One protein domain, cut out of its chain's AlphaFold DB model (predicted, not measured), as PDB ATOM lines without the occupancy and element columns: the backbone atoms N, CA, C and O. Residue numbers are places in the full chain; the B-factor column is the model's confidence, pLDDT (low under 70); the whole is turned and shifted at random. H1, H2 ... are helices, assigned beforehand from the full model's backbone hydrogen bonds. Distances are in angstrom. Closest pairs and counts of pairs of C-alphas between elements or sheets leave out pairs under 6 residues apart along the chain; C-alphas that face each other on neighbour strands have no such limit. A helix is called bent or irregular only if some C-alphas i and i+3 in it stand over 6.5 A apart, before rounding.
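Overview. This is residues 168 to 297 of the 300 residues of an uncharacterized protein of Fusarium oxysporum (UniProt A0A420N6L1). Two helical lobes stand next to each other: one holds H1 and H2, loosely set, and the other holds H3, H4, H5 and the bent H6. In the second lobe H3 runs beside the first arm of H6, H4 turns off from the last residues of H3 at a corner and packs on both arms of H6, and the long stretch of residues 225 to 245 links the two lobes. The printed part has 130 residues with six named helices, H1 to H6 in order, and no named strand: all helix. It is only just compact, close to loose, with a radius of gyration of the C-alphas of 16.4 A and spans of 49 by 37 by 25 A.

Along the chain. H1, residues 181 to 192, begins at C-alpha 181 (142.162, 119.229, 147.413). H2, residues 210 to 224, is 21.4 A long. H3 is residues 246 to 257, 16.5 A; H4 is residues 261 to 271; H5, residues 273 to 277, is irregular, with C-alphas 273 and 276 7.5 A apart. H6, residues 280 to 297, was assigned as one helix by its hydrogen bonds but is bent, with C-alphas 287 and 290 6.6 A apart; its arms are H6a, 280 to 287, and H6b, 290 to 297, ending at C-alpha 297 (135.919, 143.251, 120.461).

Arrangement. H1 and H2 are close but not clearly touching, the closest C-alphas, Leu 184 and Val 217, being 7.2 A apart. H2 and H3 are apart. H3 touches H6a with residues 247 to 251 alone, at a shallow tilt of 21 degrees, the same way; the closest C-alphas are Ala 251 and Leu 287, 5.9 A. H4 touches H6b at a steep tilt of 48 degrees, closest at the C-alphas of Phe 264 and Pro 291, 5.1 A. H5 and H6a touch only at the corner, and only just, with 3 pairs of C-alphas within 8 A, the closest being Ile 275 and Gln 283, 6.4 A. Every O i to N i+4 pair is within hydrogen-bond range in H1, H2, H4 and H6a; in H3 7 of 8 are, in H6b 3 of 4, and in H5 0 of 1, beside 1 of 2 O i to N i+3 pairs.

Size, cuts and confidence. The C-alphas farthest apart, Asn 178 and Ala 271, are 49.6 A apart. The printed part has no cut; the links H1 to H2 and H2 to H3 are long. Residues 192 to 197 and 203 to 208 stand free. Residues 295 to 297 have pLDDT under 70.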
ATOM      1  N   ALA A 168     139.486 107.396 124.418       81.81
ATOM      2  CA  ALA A 168     140.855 107.040 124.790       81.81
ATOM      3  C   ALA A 168     141.213 107.442 126.234       81.81
ATOM      4  O   ALA A 168     142.110 106.844 126.827       81.81
ATOM      5  N   GLU A 169     140.513 108.429 126.799       83.38
ATOM      6  CA  GLU A 169     140.695 108.915 128.168       83.38
ATOM      7  C   GLU A 169     139.626 108.391 129.143       83.38
ATOM      8  O   GLU A 169     139.763 108.589 130.348       83.38
ATOM      9  N   GLU A 170     138.598 107.682 128.663       80.75
ATOM     10  CA  GLU A 170     137.456 107.209 129.465       80.75
ATOM     11  C   GLU A 170     137.877 106.391 130.695       80.75
ATOM     12  O   GLU A 170     137.389 106.623 131.800       80.75
ATOM     13  N   HIS A 171     138.827 105.471 130.509       82.44
ATOM     14  CA  HIS A 171     139.317 104.575 131.561       82.44
ATOM     15  C   HIS A 171     140.466 105.178 132.378       82.44
ATOM     16  O   HIS A 171     140.972 104.544 133.307       82.44
ATOM     17  N   ASN A 172     140.914 106.391 132.046       84.31
ATOM     18  CA  ASN A 172     141.999 107.020 132.776       84.31
ATOM     19  C   ASN A 172     141.474 107.652 134.076       84.31
ATOM     20  O   ASN A 172     140.503 108.411 134.052       84.31
ATOM     21  N   PRO A 173     142.127 107.403 135.225       85.56
ATOM     22  CA  PRO A 173     141.598 107.831 136.513       85.56
ATOM     23  C   PRO A 173     141.597 109.359 136.652       85.56
ATOM     24  O   PRO A 173     142.500 110.048 136.170       85.56
ATOM     25  N   THR A 174     140.616 109.899 137.367       90.50
ATOM     26  CA  THR A 174     140.695 111.235 137.980       90.50
ATOM     27  C   THR A 174     141.177 111.110 139.425       90.50
ATOM     28  O   THR A 174     141.328 109.998 139.934       90.50
ATOM     29  N   CYS A 175     141.465 112.230 140.089       92.06
ATOM     30  CA  CYS A 175     141.779 112.224 141.511       92.06
ATOM     31  C   CYS A 175     140.626 111.558 142.266       92.06
ATOM     32  O   CYS A 175     139.455 111.749 141.919       92.06
ATOM     33  N   LEU A 176     140.971 110.765 143.279       90.12
ATOM     34  CA  LEU A 176     139.974 110.189 144.170       90.12
ATOM     35  C   LEU A 176     139.278 111.322 144.942       90.12
ATOM     36  O   LEU A 176     139.913 112.355 145.192       90.12
ATOM     37  N   PRO A 177     138.005 111.149 145.327       87.31
ATOM     38  CA  PRO A 177     137.319 112.111 146.179       87.31
ATOM     39  C   PRO A 177     138.155 112.438 147.419       87.31
ATOM     40  O   PRO A 177     138.790 111.552 147.990       87.31
ATOM     41  N   ASN A 178     138.160 113.709 147.815       88.94
ATOM     42  CA  ASN A 178     138.873 114.208 148.992       88.94
ATOM     43  C   ASN A 178     140.401 114.009 148.957       88.94
ATOM     44  O   ASN A 178     141.059 113.942 149.994       88.94
ATOM     45  N   THR A 179     140.993 113.900 147.762       90.19
ATOM     46  CA  THR A 179     142.452 113.831 147.589       90.19
ATOM     47  C   THR A 179     142.969 115.020 146.792       90.19
ATOM     48  O   THR A 179     142.330 115.472 145.844       90.19
ATOM     49  N   ARG A 180     144.169 115.506 147.146       91.00
ATOM     50  CA  ARG A 180     144.844 116.631 146.463       91.00
ATOM     51  C   ARG A 180     144.011 117.921 146.428       91.00
ATOM     52  O   ARG A 180     144.205 118.731 145.528       91.00
ATOM     53  N   GLU A 181     143.105 118.105 147.387       93.75
ATOM     54  CA  GLU A 181     142.162 119.229 147.413       93.75
ATOM     55  C   GLU A 181     142.865 120.582 147.445       93.75
ATOM     56  O   GLU A 181     142.537 121.440 146.637       93.75
ATOM     57  N   GLU A 182     143.876 120.733 148.304       94.75
ATOM     58  CA  GLU A 182     144.679 121.956 148.405       94.75
ATOM     59  C   GLU A 182     145.288 122.331 147.048       94.75
ATOM     60  O   GLU A 182     145.016 123.401 146.516       94.75
ATOM     61  N   LEU A 183     145.970 121.386 146.394       95.19
ATOM     62  CA  LEU A 183     146.561 121.602 145.073       95.19
ATOM     63  C   LEU A 183     145.513 121.908 143.987       95.19
ATOM     64  O   LEU A 183     145.745 122.734 143.105       95.19
ATOM     65  N   LEU A 184     144.367 121.221 143.999       95.50
ATOM     66  CA  LEU A 184     143.281 121.479 143.046       95.50
ATOM     67  C   LEU A 184     142.648 122.859 143.273       95.50
ATOM     68  O   LEU A 184     142.235 123.506 142.303       95.50
ATOM     69  N   ASN A 185     142.586 123.304 144.526       95.12
ATOM     70  CA  ASN A 185     142.130 124.631 144.899       95.12
ATOM     71  C   ASN A 185     143.135 125.697 144.449       95.12
ATOM     72  O   ASN A 185     142.733 126.654 143.800       95.12
ATOM     73  N   ASP A 186     144.434 125.478 144.654       95.31
ATOM     74  CA  ASP A 186     145.496 126.383 144.199       95.31
ATOM     75  C   ASP A 186     145.473 126.573 142.683       95.31
ATOM     76  O   ASP A 186     145.482 127.700 142.185       95.31
ATOM     77  N   ILE A 187     145.372 125.471 141.929       96.12
ATOM     78  CA  ILE A 187     145.193 125.527 140.471       96.12
ATOM     79  C   ILE A 187     143.915 126.296 140.136       96.12
ATOM     80  O   ILE A 187     143.871 127.043 139.160       96.12
ATOM     81  N   SER A 188     142.861 126.125 140.933       94.25
ATOM     82  CA  SER A 188     141.593 126.781 140.660       94.25
ATOM     83  C   SER A 188     141.612 128.283 140.900       94.25
ATOM     84  O   SER A 188     141.031 129.008 140.087       94.25
ATOM     85  N   CYS A 189     142.300 128.726 141.951       94.50
ATOM     86  CA  CYS A 189     142.602 130.124 142.232       94.50
ATOM     87  C   CYS A 189     143.479 130.719 141.126       94.50
ATOM     88  O   CYS A 189     143.137 131.768 140.591       94.50
ATOM     89  N   TRP A 190     144.533 130.009 140.708       95.62
ATOM     90  CA  TRP A 190     145.402 130.425 139.602       95.62
ATOM     91  C   TRP A 190     144.631 130.635 138.286       95.62
ATOM     92  O   TRP A 190     144.845 131.633 137.610       95.62
ATOM     93  N   ILE A 191     143.693 129.742 137.934       93.69
ATOM     94  CA  ILE A 191     142.851 129.908 136.728       93.69
ATOM     95  C   ILE A 191     141.922 131.127 136.849       93.69
ATOM     96  O   ILE A 191     141.615 131.769 135.846       93.69
ATOM     97  N   GLY A 192     141.410 131.402 138.051       90.62
ATOM     98  CA  GLY A 192     140.450 132.480 138.296       90.62
ATOM     99  C   GLY A 192     141.074 133.868 138.452       90.62
ATOM    100  O   GLY A 192     140.345 134.855 138.403       90.62
ATOM    101  N   ASP A 193     142.388 133.951 138.644       92.81
ATOM    102  CA  ASP A 193     143.112 135.197 138.870       92.81
ATOM    103  C   ASP A 193     143.568 135.838 137.539       92.81
ATOM    104  O   ASP A 193     144.435 135.292 136.853       92.81
ATOM    105  N   PRO A 194     143.058 137.029 137.167       89.50
ATOM    106  CA  PRO A 194     143.464 137.722 135.942       89.50
ATOM    107  C   PRO A 194     144.939 138.149 135.918       89.50
ATOM    108  O   PRO A 194     145.467 138.452 134.848       89.50
ATOM    109  N   THR A 195     145.591 138.223 137.082       92.88
ATOM    110  CA  THR A 195     146.995 138.639 137.226       92.88
ATOM    111  C   THR A 195     147.973 137.464 137.200       92.88
ATOM    112  O   THR A 195     149.188 137.654 137.066       92.88
ATOM    113  N   SER A 196     147.449 136.239 137.272       91.69
ATOM    114  CA  SER A 196     148.237 135.018 137.255       91.69
ATOM    115  C   SER A 196     148.913 134.771 135.903       91.69
ATOM    116  O   SER A 196     148.499 135.240 134.841       91.69
ATOM    117  N   LYS A 197     150.016 134.014 135.931       90.50
ATOM    118  CA  LYS A 197     150.759 133.631 134.716       90.50
ATOM    119  C   LYS A 197     149.892 132.753 133.813       90.50
ATOM    120  O   LYS A 197     149.125 131.953 134.315       90.50
ATOM    121  N   THR A 198     150.088 132.807 132.496       89.75
ATOM    122  CA  THR A 198     149.299 132.028 131.516       89.75
ATOM    123  C   THR A 198     149.608 130.524 131.506       89.75
ATOM    124  O   THR A 198     148.812 129.732 131.013       89.75
ATOM    125  N   VAL A 199     150.761 130.106 132.041       93.31
ATOM    126  CA  VAL A 199     151.196 128.700 132.062       93.31
ATOM    127  C   VAL A 199     151.377 128.234 133.501       93.31
ATOM    128  O   VAL A 199     152.185 128.802 134.235       93.31
ATOM    129  N   TYR A 200     150.671 127.165 133.873       94.38
ATOM    130  CA  TYR A 200     150.866 126.466 135.141       94.38
ATOM    131  C   TYR A 200     151.788 125.264 134.946       94.38
ATOM    132  O   TYR A 200     151.479 124.340 134.189       94.38
ATOM    133  N   TRP A 201     152.917 125.252 135.651       94.44
ATOM    134  CA  TRP A 201     153.841 124.124 135.643       94.44
ATOM    135  C   TRP A 201     153.574 123.220 136.849       94.44
ATOM    136  O   TRP A 201     154.016 123.505 137.958       94.44
ATOM    137  N   LEU A 202     152.955 122.056 136.619       93.50
ATOM    138  CA  LEU A 202     152.838 121.003 137.634       93.50
ATOM    139  C   LEU A 202     154.045 120.050 137.581       93.50
ATOM    140  O   LEU A 202     154.126 119.181 136.708       93.50
ATOM    141  N   ASN A 203     154.993 120.202 138.508       92.81
ATOM    142  CA  ASN A 203     156.171 119.336 138.622       92.81
ATOM    143  C   ASN A 203     155.992 118.256 139.706       92.81
ATOM    144  O   ASN A 203     155.075 118.299 140.519       92.81
ATOM    145  N   GLY A 204     156.828 117.217 139.663       90.50
ATOM    146  CA  GLY A 204     156.814 116.136 140.651       90.50
ATOM    147  C   GLY A 204     157.364 114.824 140.101       90.50
ATOM    148  O   GLY A 204     157.459 114.641 138.882       90.50
ATOM    149  N   MET A 205     157.686 113.890 140.995       90.44
ATOM    150  CA  MET A 205     158.264 112.585 140.645       90.44
ATOM    151  C   MET A 205     157.388 111.793 139.661       90.44
ATOM    152  O   MET A 205     156.169 111.976 139.579       90.44
ATOM    153  N   ALA A 206     158.000 110.925 138.855       87.38
ATOM    154  CA  ALA A 206     157.245 110.014 137.996       87.38
ATOM    155  C   ALA A 206     156.287 109.153 138.845       87.38
ATOM    156  O   ALA A 206     156.601 108.803 139.976       87.38
ATOM    157  N   GLY A 207     155.091 108.870 138.325       85.56
ATOM    158  CA  GLY A 207     154.087 108.070 139.039       85.56
ATOM    159  C   GLY A 207     153.244 108.812 140.087       85.56
ATOM    160  O   GLY A 207     152.255 108.258 140.545       85.56
ATOM    161  N   THR A 208     153.515 110.083 140.411       89.94
ATOM    162  CA  THR A 208     152.756 110.822 141.452       89.94
ATOM    163  C   THR A 208     151.360 111.306 141.036       89.94
ATOM    164  O   THR A 208     150.731 112.078 141.758       89.94
ATOM    165  N   GLY A 209     150.854 110.891 139.870       89.69
ATOM    166  CA  GLY A 209     149.498 111.236 139.430       89.69
ATOM    167  C   GLY A 209     149.334 112.629 138.807       89.69
ATOM    168  O   GLY A 209     148.218 113.129 138.731       89.69
ATOM    169  N   LYS A 210     150.396 113.264 138.295       93.56
ATOM    170  CA  LYS A 210     150.301 114.574 137.605       93.56
ATOM    171  C   LYS A 210     149.265 114.595 136.473       93.56
ATOM    172  O   LYS A 210     148.443 115.502 136.395       93.56
ATOM    173  N   SER A 211     149.260 113.567 135.625       90.69
ATOM    174  CA  SER A 211     148.262 113.428 134.555       90.69
ATOM    175  C   SER A 211     146.846 113.250 135.109       90.69
ATOM    176  O   SER A 211     145.893 113.759 134.530       90.69
ATOM    177  N   THR A 212     146.707 112.584 136.258       93.38
ATOM    178  CA  THR A 212     145.438 112.422 136.984       93.38
ATOM    179  C   THR A 212     144.912 113.760 137.502       93.38
ATOM    180  O   THR A 212     143.722 114.043 137.358       93.38
ATOM    181  N   ILE A 213     145.792 114.631 138.003       95.12
ATOM    182  CA  ILE A 213     145.442 116.004 138.395       95.12
ATOM    183  C   ILE A 213     144.971 116.802 137.173       95.12
ATOM    184  O   ILE A 213     143.872 117.350 137.198       95.12
ATOM    185  N   ALA A 214     145.731 116.795 136.071       94.38
ATOM    186  CA  ALA A 214     145.359 117.510 134.846       94.38
ATOM    187  C   ALA A 214     143.988 117.071 134.287       94.38
ATOM    188  O   ALA A 214     143.169 117.919 133.931       94.38
ATOM    189  N   ARG A 215     143.693 115.761 134.276       93.75
ATOM    190  CA  ARG A 215     142.368 115.233 133.887       93.75
ATOM    191  C   ARG A 215     141.253 115.719 134.808       93.75
ATOM    192  O   ARG A 215     140.176 116.076 134.338       93.75
ATOM    193  N   THR A 216     141.512 115.749 136.113       94.50
ATOM    194  CA  THR A 216     140.544 116.221 137.115       94.50
ATOM    195  C   THR A 216     140.216 117.696 136.910       94.50
ATOM    196  O   THR A 216     139.043 118.065 136.894       94.50
ATOM    197  N   VAL A 217     141.239 118.522 136.676       95.38
ATOM    198  CA  VAL A 217     141.077 119.951 136.380       95.38
ATOM    199  C   VAL A 217     140.274 120.146 135.095       95.38
ATOM    200  O   VAL A 217     139.278 120.865 135.119       95.38
ATOM    201  N   ALA A 218     140.630 119.457 134.003       94.44
ATOM    202  CA  ALA A 218     139.900 119.552 132.735       94.44
ATOM    203  C   ALA A 218     138.416 119.175 132.898       94.44
ATOM    204  O   ALA A 218     137.536 119.939 132.507       94.44
ATOM    205  N   ARG A 219     138.117 118.052 133.566       92.88
ATOM    206  CA  ARG A 219     136.733 117.620 133.813       92.88
ATOM    207  C   ARG A 219     135.960 118.606 134.696       92.88
ATOM    208  O   ARG A 219     134.785 118.849 134.437       92.88
ATOM    209  N   SER A 220     136.599 119.182 135.713       92.88
ATOM    210  CA  SER A 220     135.984 120.201 136.576       92.88
ATOM    211  C   SER A 220     135.636 121.476 135.796       92.88
ATOM    212  O   SER A 220     134.510 121.967 135.877       92.88
ATOM    213  N   ARG A 221     136.564 121.969 134.967       93.25
ATOM    214  CA  ARG A 221     136.374 123.177 134.147       93.25
ATOM    215  C   ARG A 221     135.351 122.984 133.033       93.25
ATOM    216  O   ARG A 221     134.498 123.838 132.815       93.25
ATOM    217  N   SER A 222     135.336 121.811 132.404       92.19
ATOM    218  CA  SER A 222     134.277 121.461 131.455       92.19
ATOM    219  C   SER A 222     132.891 121.489 132.108       92.19
ATOM    220  O   SER A 222     131.982 122.107 131.562       92.19
ATOM    221  N   LYS A 223     132.731 120.921 133.315       91.00
ATOM    222  CA  LYS A 223     131.456 120.975 134.057       91.00
ATOM    223  C   LYS A 223     131.024 122.397 134.425       91.00
ATOM    224  O   LYS A 223     129.829 122.658 134.497       91.00
ATOM    225  N   ARG A 224     131.976 123.302 134.669       89.81
ATOM    226  CA  ARG A 224     131.703 124.727 134.920       89.81
ATOM    227  C   ARG A 224     131.417 125.518 133.640       89.81
ATOM    228  O   ARG A 224     130.926 126.636 133.741       89.81
ATOM    229  N   GLY A 225     131.704 124.950 132.467       87.44
ATOM    230  CA  GLY A 225     131.524 125.601 131.172       87.44
ATOM    231  C   GLY A 225     132.623 126.604 130.810       87.44
ATOM    232  O   GLY A 225     132.424 127.388 129.892       87.44
ATOM    233  N   ASP A 226     133.767 126.598 131.509       89.44
ATOM    234  CA  ASP A 226     134.888 127.526 131.267       89.44
ATOM    235  C   ASP A 226     136.122 126.861 130.627       89.44
ATOM    236  O   ASP A 226     137.170 127.490 130.483       89.44
ATOM    237  N   LEU A 227     136.016 125.593 130.209       92.44
ATOM    238  CA  LEU A 227     137.059 124.916 129.434       92.44
ATOM    239  C   LEU A 227     136.865 125.149 127.930       92.44
ATOM    240  O   LEU A 227     135.956 124.583 127.328       92.44
ATOM    241  N   GLY A 228     137.772 125.911 127.312       91.06
ATOM    242  CA  GLY A 228     137.745 126.148 125.865       91.06
ATOM    243  C   GLY A 228     138.200 124.944 125.027       91.06
ATOM    244  O   GLY A 228     137.547 124.578 124.055       91.06
ATOM    245  N   ALA A 229     139.319 124.316 125.385       93.69
ATOM    246  CA  ALA A 229     139.849 123.151 124.674       93.69
ATOM    247  C   ALA A 229     140.822 122.361 125.556       93.69
ATOM    248  O   ALA A 229     141.349 122.873 126.545       93.69
ATOM    249  N   SER A 230     141.094 121.111 125.180       94.56
ATOM    250  CA  SER A 230     142.046 120.237 125.864       94.56
ATOM    251  C   SER A 230     142.844 119.368 124.891       94.56
ATOM    252  O   SER A 230     142.351 118.947 123.843       94.56
ATOM    253  N   PHE A 231     144.094 119.083 125.255       94.69
ATOM    254  CA  PHE A 231     144.959 118.180 124.506       94.69
ATOM    255  C   PHE A 231     145.880 117.406 125.453       94.69
ATOM    256  O   PHE A 231     146.735 117.985 126.124       94.69
ATOM    257  N   PHE A 232     145.733 116.084 125.485       92.25
ATOM    258  CA  PHE A 232     146.571 115.170 126.252       92.25
ATOM    259  C   PHE A 232     147.584 114.487 125.338       92.25
ATOM    260  O   PHE A 232     147.238 113.584 124.567       92.25
ATOM    261  N   PHE A 233     148.848 114.891 125.467       91.25
ATOM    262  CA  PHE A 233     149.968 114.233 124.799       91.25
ATOM    263  C   PHE A 233     150.168 112.811 125.314       91.25
ATOM    264  O   PHE A 233     150.144 112.561 126.522       91.25
ATOM    265  N   LYS A 234     150.457 111.894 124.392       86.56
ATOM    266  CA  LYS A 234     150.787 110.508 124.705       86.56
ATOM    267  C   LYS A 234     151.937 110.039 123.826       86.56
ATOM    268  O   LYS A 234     151.847 110.001 122.602       86.56
ATOM    269  N   ARG A 235     153.057 109.714 124.473       82.75
ATOM    270  CA  ARG A 235     154.258 109.223 123.790       82.75
ATOM    271  C   ARG A 235     153.965 107.862 123.157       82.75
ATOM    272  O   ARG A 235     153.326 107.027 123.787       82.75
ATOM    273  N   GLY A 236     154.451 107.656 121.936       79.38
ATOM    274  CA  GLY A 236     154.246 106.419 121.172       79.38
ATOM    275  C   GLY A 236     152.984 106.397 120.305       79.38
ATOM    276  O   GLY A 236     152.835 105.487 119.499       79.38
ATOM    277  N   GLU A 237     152.105 107.398 120.405       81.06
ATOM    278  CA  GLU A 237     150.964 107.558 119.493       81.06
ATOM    279  C   GLU A 237     151.310 108.558 118.379       81.06
ATOM    280  O   GLU A 237     151.835 109.636 118.659       81.06
ATOM    281  N   MET A 238     151.008 108.225 117.116       78.56
ATOM    282  CA  MET A 238     151.360 109.064 115.954       78.56
ATOM    283  C   MET A 238     150.798 110.489 116.058       78.56
ATOM    284  O   MET A 238     151.529 111.461 115.880       78.56
ATOM    285  N   ASP A 239     149.515 110.608 116.394       85.00
ATOM    286  CA  ASP A 239     148.794 111.885 116.373       85.00
ATOM    287  C   ASP A 239     148.904 112.683 117.677       85.00
ATOM    288  O   ASP A 239     148.679 113.892 117.691       85.00
ATOM    289  N   ARG A 240     149.253 112.010 118.779       87.00
ATOM    290  CA  ARG A 240     149.315 112.581 120.137       87.00
ATOM    291  C   ARG A 240     150.732 112.676 120.694       87.00
ATOM    292  O   ARG A 240     150.922 113.154 121.813       87.00
ATOM    293  N   GLY A 241     151.725 112.221 119.935       85.06
ATOM    294  CA  GLY A 241     153.134 112.234 120.318       85.06
ATOM    295  C   GLY A 241     153.900 113.483 119.878       85.06
ATOM    296  O   GLY A 241     155.019 113.688 120.340       85.06
ATOM    297  N   ASN A 242     153.327 114.313 119.002       85.62
ATOM    298  CA  ASN A 242     153.973 115.504 118.444       85.62
ATOM    299  C   ASN A 242     152.998 116.692 118.347       85.62
ATOM    300  O   ASN A 242     151.822 116.587 118.687       85.62
ATOM    301  N   LEU A 243     153.507 117.842 117.900       87.75
ATOM    302  CA  LEU A 243     152.755 119.097 117.832       87.75
ATOM    303  C   LEU A 243     151.933 119.266 116.544       87.75
ATOM    304  O   LEU A 243     151.186 120.237 116.447       87.75
ATOM    305  N   ASN A 244     152.037 118.353 115.572       86.19
ATOM    306  CA  ASN A 244     151.515 118.560 114.214       86.19
ATOM    307  C   ASN A 244     149.997 118.770 114.181       86.19
ATOM    308  O   ASN A 244     149.500 119.523 113.352       86.19
ATOM    309  N   LYS A 245     149.265 118.115 115.090       90.75
ATOM    310  CA  LYS A 245     147.805 118.225 115.208       90.75
ATOM    311  C   LYS A 245     147.357 119.008 116.441       90.75
ATOM    312  O   LYS A 245     146.158 119.095 116.692       90.75
ATOM    313  N   LEU A 246     148.283 119.571 117.223       93.19
ATOM    314  CA  LEU A 246     147.938 120.292 118.451       93.19
ATOM    315  C   LEU A 246     147.037 121.489 118.133       93.19
ATOM    316  O   LEU A 246     145.922 121.573 118.641       93.19
ATOM    317  N   MET A 247     147.504 122.401 117.276       94.25
ATOM    318  CA  MET A 247     146.808 123.671 117.049       94.25
ATOM    319  C   MET A 247     145.497 123.490 116.287       94.25
ATOM    320  O   MET A 247     144.509 124.110 116.667       94.25
ATOM    321  N   SER A 248     145.432 122.601 115.289       92.88
ATOM    322  CA  SER A 248     144.162 122.267 114.622       92.88
ATOM    323  C   SER A 248     143.149 121.648 115.570       92.88
ATOM    324  O   SER A 248     141.976 121.998 115.513       92.88
ATOM    325  N   THR A 249     143.586 120.753 116.458       93.31
ATOM    326  CA  THR A 249     142.690 120.109 117.427       93.31
ATOM    327  C   THR A 249     142.150 121.123 118.434       93.31
ATOM    328  O   THR A 249     140.958 121.102 118.735       93.31
ATOM    329  N   LEU A 250     142.997 122.037 118.922       94.31
ATOM    330  CA  LEU A 250     142.565 123.116 119.812       94.31
ATOM    331  C   LEU A 250     141.624 124.096 119.099       94.31
ATOM    332  O   LEU A 250     140.590 124.438 119.658       94.31
ATOM    333  N   ALA A 251     141.942 124.506 117.869       92.81
ATOM    334  CA  ALA A 251     141.109 125.403 117.070       92.81
ATOM    335  C   ALA A 251     139.728 124.792 116.789       92.81
ATOM    336  O   ALA A 251     138.709 125.455 116.966       92.81
ATOM    337  N   HIS A 252     139.697 123.506 116.429       92.12
ATOM    338  CA  HIS A 252     138.458 122.758 116.243       92.12
ATOM    339  C   HIS A 252     137.620 122.763 117.526       92.12
ATOM    340  O   HIS A 252     136.470 123.178 117.485       92.12
ATOM    341  N   GLN A 253     138.191 122.386 118.678       92.25
ATOM    342  CA  GLN A 253     137.463 122.391 119.957       92.25
ATOM    343  C   GLN A 253     136.971 123.794 120.357       92.25
ATOM    344  O   GLN A 253     135.816 123.939 120.755       92.25
ATOM    345  N   LEU A 254     137.809 124.826 120.200       90.88
ATOM    346  CA  LEU A 254     137.464 126.214 120.530       90.88
ATOM    347  C   LEU A 254     136.280 126.739 119.724       90.88
ATOM    348  O   LEU A 254     135.453 127.470 120.257       90.88
ATOM    349  N   ALA A 255     136.171 126.357 118.457       88.81
ATOM    350  CA  ALA A 255     135.060 126.784 117.620       88.81
ATOM    351  C   ALA A 255     133.694 126.234 118.071       88.81
ATOM    352  O   ALA A 255     132.656 126.827 117.763       88.81
ATOM    353  N   PHE A 256     133.679 125.104 118.785       85.12
ATOM    354  CA  PHE A 256     132.456 124.541 119.362       85.12
ATOM    355  C   PHE A 256     132.190 125.035 120.784       85.12
ATOM    356  O   PHE A 256     131.025 125.117 121.174       85.12
ATOM    357  N   SER A 257     133.229 125.372 121.550       84.62
ATOM    358  CA  SER A 257     133.095 125.814 122.943       84.62
ATOM    359  C   SER A 257     132.905 127.326 123.098       84.62
ATOM    360  O   SER A 257     132.232 127.751 124.035       84.62
ATOM    361  N   VAL A 258     133.447 128.137 122.183       83.12
ATOM    362  CA  VAL A 258     133.370 129.604 122.224       83.12
ATOM    363  C   VAL A 258     132.553 130.113 121.027       83.12
ATOM    364  O   VAL A 258     132.986 129.968 119.880       83.12
ATOM    365  N   PRO A 259     131.363 130.705 121.254       77.38
ATOM    366  CA  PRO A 259     130.581 131.340 120.192       77.38
ATOM    367  C   PRO A 259     131.400 132.404 119.445       77.38
ATOM    368  O   PRO A 259     132.231 133.061 120.048       77.38
ATOM    369  N   GLY A 260     131.183 132.579 118.139       77.69
ATOM    370  CA  GLY A 260     131.872 133.606 117.335       77.69
ATOM    371  C   GLY A 260     133.268 133.211 116.832       77.69
ATOM    372  O   GLY A 260     133.638 133.556 115.711       77.69
ATOM    373  N   VAL A 261     134.010 132.384 117.574       86.25
ATOM    374  CA  VAL A 261     135.365 131.941 117.187       86.25
ATOM    375  C   VAL A 261     135.382 131.131 115.883       86.25
ATOM    376  O   VAL A 261     136.314 131.274 115.087       86.25
ATOM    377  N   ALA A 262     134.340 130.332 115.624       86.69
ATOM    378  CA  ALA A 262     134.215 129.522 114.407       86.69
ATOM    379  C   ALA A 262     134.356 130.352 113.117       86.69
ATOM    380  O   ALA A 262     135.131 129.989 112.229       86.69
ATOM    381  N   PHE A 263     133.690 131.508 113.066       84.25
ATOM    382  CA  PHE A 263     133.728 132.436 111.936       84.25
ATOM    383  C   PHE A 263     135.154 132.916 111.638       84.25
ATOM    384  O   PHE A 263     135.626 132.875 110.499       84.25
ATOM    385  N   PHE A 264     135.886 133.339 112.673       86.00
ATOM    386  CA  PHE A 264     137.247 133.853 112.512       86.00
ATOM    387  C   PHE A 264     138.246 132.766 112.104       86.00
ATOM    388  O   PHE A 264     139.161 133.035 111.315       86.00
ATOM    389  N   ILE A 265     138.075 131.542 112.611       89.06
ATOM    390  CA  ILE A 265     138.904 130.405 112.203       89.06
ATOM    391  C   ILE A 265     138.638 130.071 110.736       89.06
ATOM    392  O   ILE A 265     139.594 129.976 109.969       89.06
ATOM    393  N   LYS A 266     137.373 129.980 110.311       87.50
ATOM    394  CA  LYS A 266     137.045 129.744 108.903       87.50
ATOM    395  C   LYS A 266     137.604 130.830 107.993       87.50
ATOM    396  O   LYS A 266     138.315 130.507 107.052       87.50
ATOM    397  N   LYS A 267     137.400 132.108 108.322       86.94
ATOM    398  CA  LYS A 267     137.965 133.227 107.551       86.94
ATOM    399  C   LYS A 267     139.481 133.094 107.365       86.94
ATOM    400  O   LYS A 267     140.028 133.456 106.325       86.94
ATOM    401  N   THR A 268     140.171 132.577 108.379       89.00
ATOM    402  CA  THR A 268     141.612 132.310 108.321       89.00
ATOM    403  C   THR A 268     141.948 131.135 107.401       89.00
ATOM    404  O   THR A 268     142.942 131.212 106.678       89.00
ATOM    405  N   LEU A 269     141.140 130.072 107.411       88.69
ATOM    406  CA  LEU A 269     141.292 128.917 106.524       88.69
ATOM    407  C   LEU A 269     141.026 129.287 105.063       88.69
ATOM    408  O   LEU A 269     141.841 128.949 104.209       88.69
ATOM    409  N   ASP A 270     139.971 130.056 104.794       86.62
ATOM    410  CA  ASP A 270     139.620 130.527 103.450       86.62
ATOM    411  C   ASP A 270     140.730 131.413 102.863       86.62
ATOM    412  O   ASP A 270     141.097 131.289 101.696       86.62
ATOM    413  N   ALA A 271     141.323 132.282 103.691       88.12
ATOM    414  CA  ALA A 271     142.427 133.145 103.278       88.12
ATOM    415  C   ALA A 271     143.772 132.407 103.146       88.12
ATOM    416  O   ALA A 271     144.661 132.871 102.430       88.12
ATOM    417  N   ASN A 272     143.969 131.300 103.867       87.81
ATOM    418  CA  ASN A 272     145.222 130.546 103.859       87.81
ATOM    419  C   ASN A 272     144.992 129.034 104.053       87.81
ATOM    420  O   ASN A 272     145.269 128.505 105.137       87.81
ATOM    421  N   PRO A 273     144.595 128.306 102.993       85.31
ATOM    422  CA  PRO A 273     144.340 126.864 103.069       85.31
ATOM    423  C   PRO A 273     145.569 126.043 103.493       85.31
ATOM    424  O   PRO A 273     145.454 124.980 104.099       85.31
ATOM    425  N   ALA A 274     146.777 126.555 103.231       89.06
ATOM    426  CA  ALA A 274     148.037 125.900 103.575       89.06
ATOM    427  C   ALA A 274     148.471 126.109 105.042       89.06
ATOM    428  O   ALA A 274     149.581 125.707 105.405       89.06
ATOM    429  N   ILE A 275     147.646 126.735 105.895       89.06
ATOM    430  CA  ILE A 275     147.992 127.033 107.297       89.06
ATOM    431  C   ILE A 275     148.408 125.785 108.085       89.06
ATOM    432  O   ILE A 275     149.296 125.864 108.931       89.06
ATOM    433  N   MET A 276     147.849 124.620 107.751       86.56
ATOM    434  CA  MET A 276     148.172 123.365 108.432       86.56
ATOM    435  C   MET A 276     149.597 122.862 108.181       86.56
ATOM    436  O   MET A 276     150.128 122.110 108.993       86.56
ATOM    437  N   GLY A 277     150.237 123.301 107.094       85.56
ATOM    438  CA  GLY A 277     151.644 123.010 106.807       85.56
ATOM    439  C   GLY A 277     152.621 124.038 107.383       85.56
ATOM    440  O   GLY A 277     153.826 123.920 107.168       85.56
ATOM    441  N   LYS A 278     152.134 125.084 108.063       91.38
ATOM    442  CA  LYS A 278     152.972 126.149 108.634       91.38
ATOM    443  C   LYS A 278     153.500 125.780 110.018       91.38
ATOM    444  O   LYS A 278     153.082 124.796 110.622       91.38
ATOM    445  N   SER A 279     154.417 126.599 110.531       92.75
ATOM    446  CA  SER A 279     154.984 126.416 111.870       92.75
ATOM    447  C   SER A 279     153.910 126.433 112.964       92.75
ATOM    448  O   SER A 279     152.903 127.131 112.849       92.75
ATOM    449  N   VAL A 280     154.155 125.726 114.073       91.50
ATOM    450  CA  VAL A 280     153.243 125.692 115.236       91.50
ATOM    451  C   VAL A 280     152.962 127.098 115.776       91.50
ATOM    452  O   VAL A 280     151.836 127.391 116.169       91.50
ATOM    453  N   LYS A 281     153.968 127.983 115.755       93.06
ATOM    454  CA  LYS A 281     153.821 129.388 116.152       93.06
ATOM    455  C   LYS A 281     152.822 130.118 115.253       93.06
ATOM    456  O   LYS A 281     151.902 130.754 115.750       93.06
ATOM    457  N   GLU A 282     152.972 129.983 113.938       92.75
ATOM    458  CA  GLU A 282     152.068 130.624 112.979       92.75
ATOM    459  C   GLU A 282     150.645 130.058 113.075       92.75
ATOM    460  O   GLU A 282     149.675 130.815 113.023       92.75
ATOM    461  N   GLN A 283     150.510 128.741 113.270       92.81
ATOM    462  CA  GLN A 283     149.216 128.104 113.516       92.81
ATOM    463  C   GLN A 283     148.562 128.643 114.794       92.81
ATOM    464  O   GLN A 283     147.388 128.993 114.766       92.81
ATOM    465  N   PHE A 284     149.308 128.772 115.896       93.31
ATOM    466  CA  PHE A 284     148.799 129.342 117.144       93.31
ATOM    467  C   PHE A 284     148.321 130.790 116.964       93.31
ATOM    468  O   PHE A 284     147.193 131.126 117.322       93.31
ATOM    469  N   GLU A 285     149.153 131.643 116.366       93.50
ATOM    470  CA  GLU A 285     148.825 133.055 116.161       93.50
ATOM    471  C   GLU A 285     147.560 133.221 115.307       93.50
ATOM    472  O   GLU A 285     146.680 134.019 115.635       93.50
ATOM    473  N   LYS A 286     147.454 132.460 114.211       92.00
ATOM    474  CA  LYS A 286     146.368 132.607 113.235       92.00
ATOM    475  C   LYS A 286     145.087 131.860 113.613       92.00
ATOM    476  O   LYS A 286     144.016 132.389 113.345       92.00
ATOM    477  N   LEU A 287     145.173 130.679 114.225       91.62
ATOM    478  CA  LEU A 287     144.004 129.836 114.527       91.62
ATOM    479  C   LEU A 287     143.494 129.980 115.965       91.62
ATOM    480  O   LEU A 287     142.357 129.607 116.231       91.62
ATOM    481  N   ILE A 288     144.307 130.501 116.889       92.31
ATOM    482  CA  ILE A 288     143.944 130.608 118.309       92.31
ATOM    483  C   ILE A 288     143.936 132.072 118.745       92.31
ATOM    484  O   ILE A 288     142.892 132.617 119.094       92.31
ATOM    485  N   GLN A 289     145.088 132.744 118.681       91.62
ATOM    486  CA  GLN A 289     145.248 134.078 119.263       91.62
ATOM    487  C   GLN A 289     144.407 135.141 118.546       91.62
ATOM    488  O   GLN A 289     143.692 135.903 119.200       91.62
ATOM    489  N   LYS A 290     144.482 135.211 117.210       89.56
ATOM    490  CA  LYS A 290     143.719 136.189 116.421       89.56
ATOM    491  C   LYS A 290     142.201 136.001 116.559       89.56
ATOM    492  O   LYS A 290     141.544 137.002 116.849       89.56
ATOM    493  N   PRO A 291     141.637 134.783 116.422       88.00
ATOM    494  CA  PRO A 291     140.210 134.551 116.649       88.00
ATOM    495  C   PRO A 291     139.738 134.991 118.035       88.00
ATOM    496  O   PRO A 291     138.787 135.760 118.132       88.00
ATOM    497  N   LEU A 292     140.455 134.609 119.097       86.50
ATOM    498  CA  LEU A 292     140.085 134.963 120.473       86.50
ATOM    499  C   LEU A 292     140.217 136.466 120.767       86.50
ATOM    500  O   LEU A 292     139.463 137.012 121.566       86.50
ATOM    501  N   SER A 293     141.162 137.151 120.121       85.00
ATOM    502  CA  SER A 293     141.311 138.607 120.258       85.00
ATOM    503  C   SER A 293     140.246 139.374 119.472       85.00
ATOM    504  O   SER A 293     139.856 140.462 119.881       85.00
ATOM    505  N   SER A 294     139.777 138.816 118.353       74.19
ATOM    506  CA  SER A 294     138.766 139.452 117.497       74.19
ATOM    507  C   SER A 294     137.358 139.297 118.069       74.19
ATOM    508  O   SER A 294     136.566 140.228 117.984       74.19
ATOM    509  N   ASP A 295     137.075 138.160 118.707       57.91
ATOM    510  CA  ASP A 295     135.813 137.912 119.413       57.91
ATOM    511  C   ASP A 295     135.649 138.830 120.642       57.91
ATOM    512  O   ASP A 295     134.570 139.348 120.918       57.91
ATOM    513  N   ARG A 296     136.759 139.156 121.322       54.53
ATOM    514  CA  ARG A 296     136.776 140.073 122.475       54.53
ATOM    515  C   ARG A 296     136.312 141.500 122.159       54.53
ATOM    516  O   ARG A 296     135.846 142.181 123.065       54.53
ATOM    517  N   ASN A 297     136.407 141.939 120.903       43.19
ATOM    518  CA  ASN A 297     135.919 143.251 120.461       43.19
ATOM    519  C   ASN A 297     134.420 143.258 120.093       43.19
ATOM    520  O   ASN A 297     133.897 144.320 119.773       43.19
TER     521      ASN A 297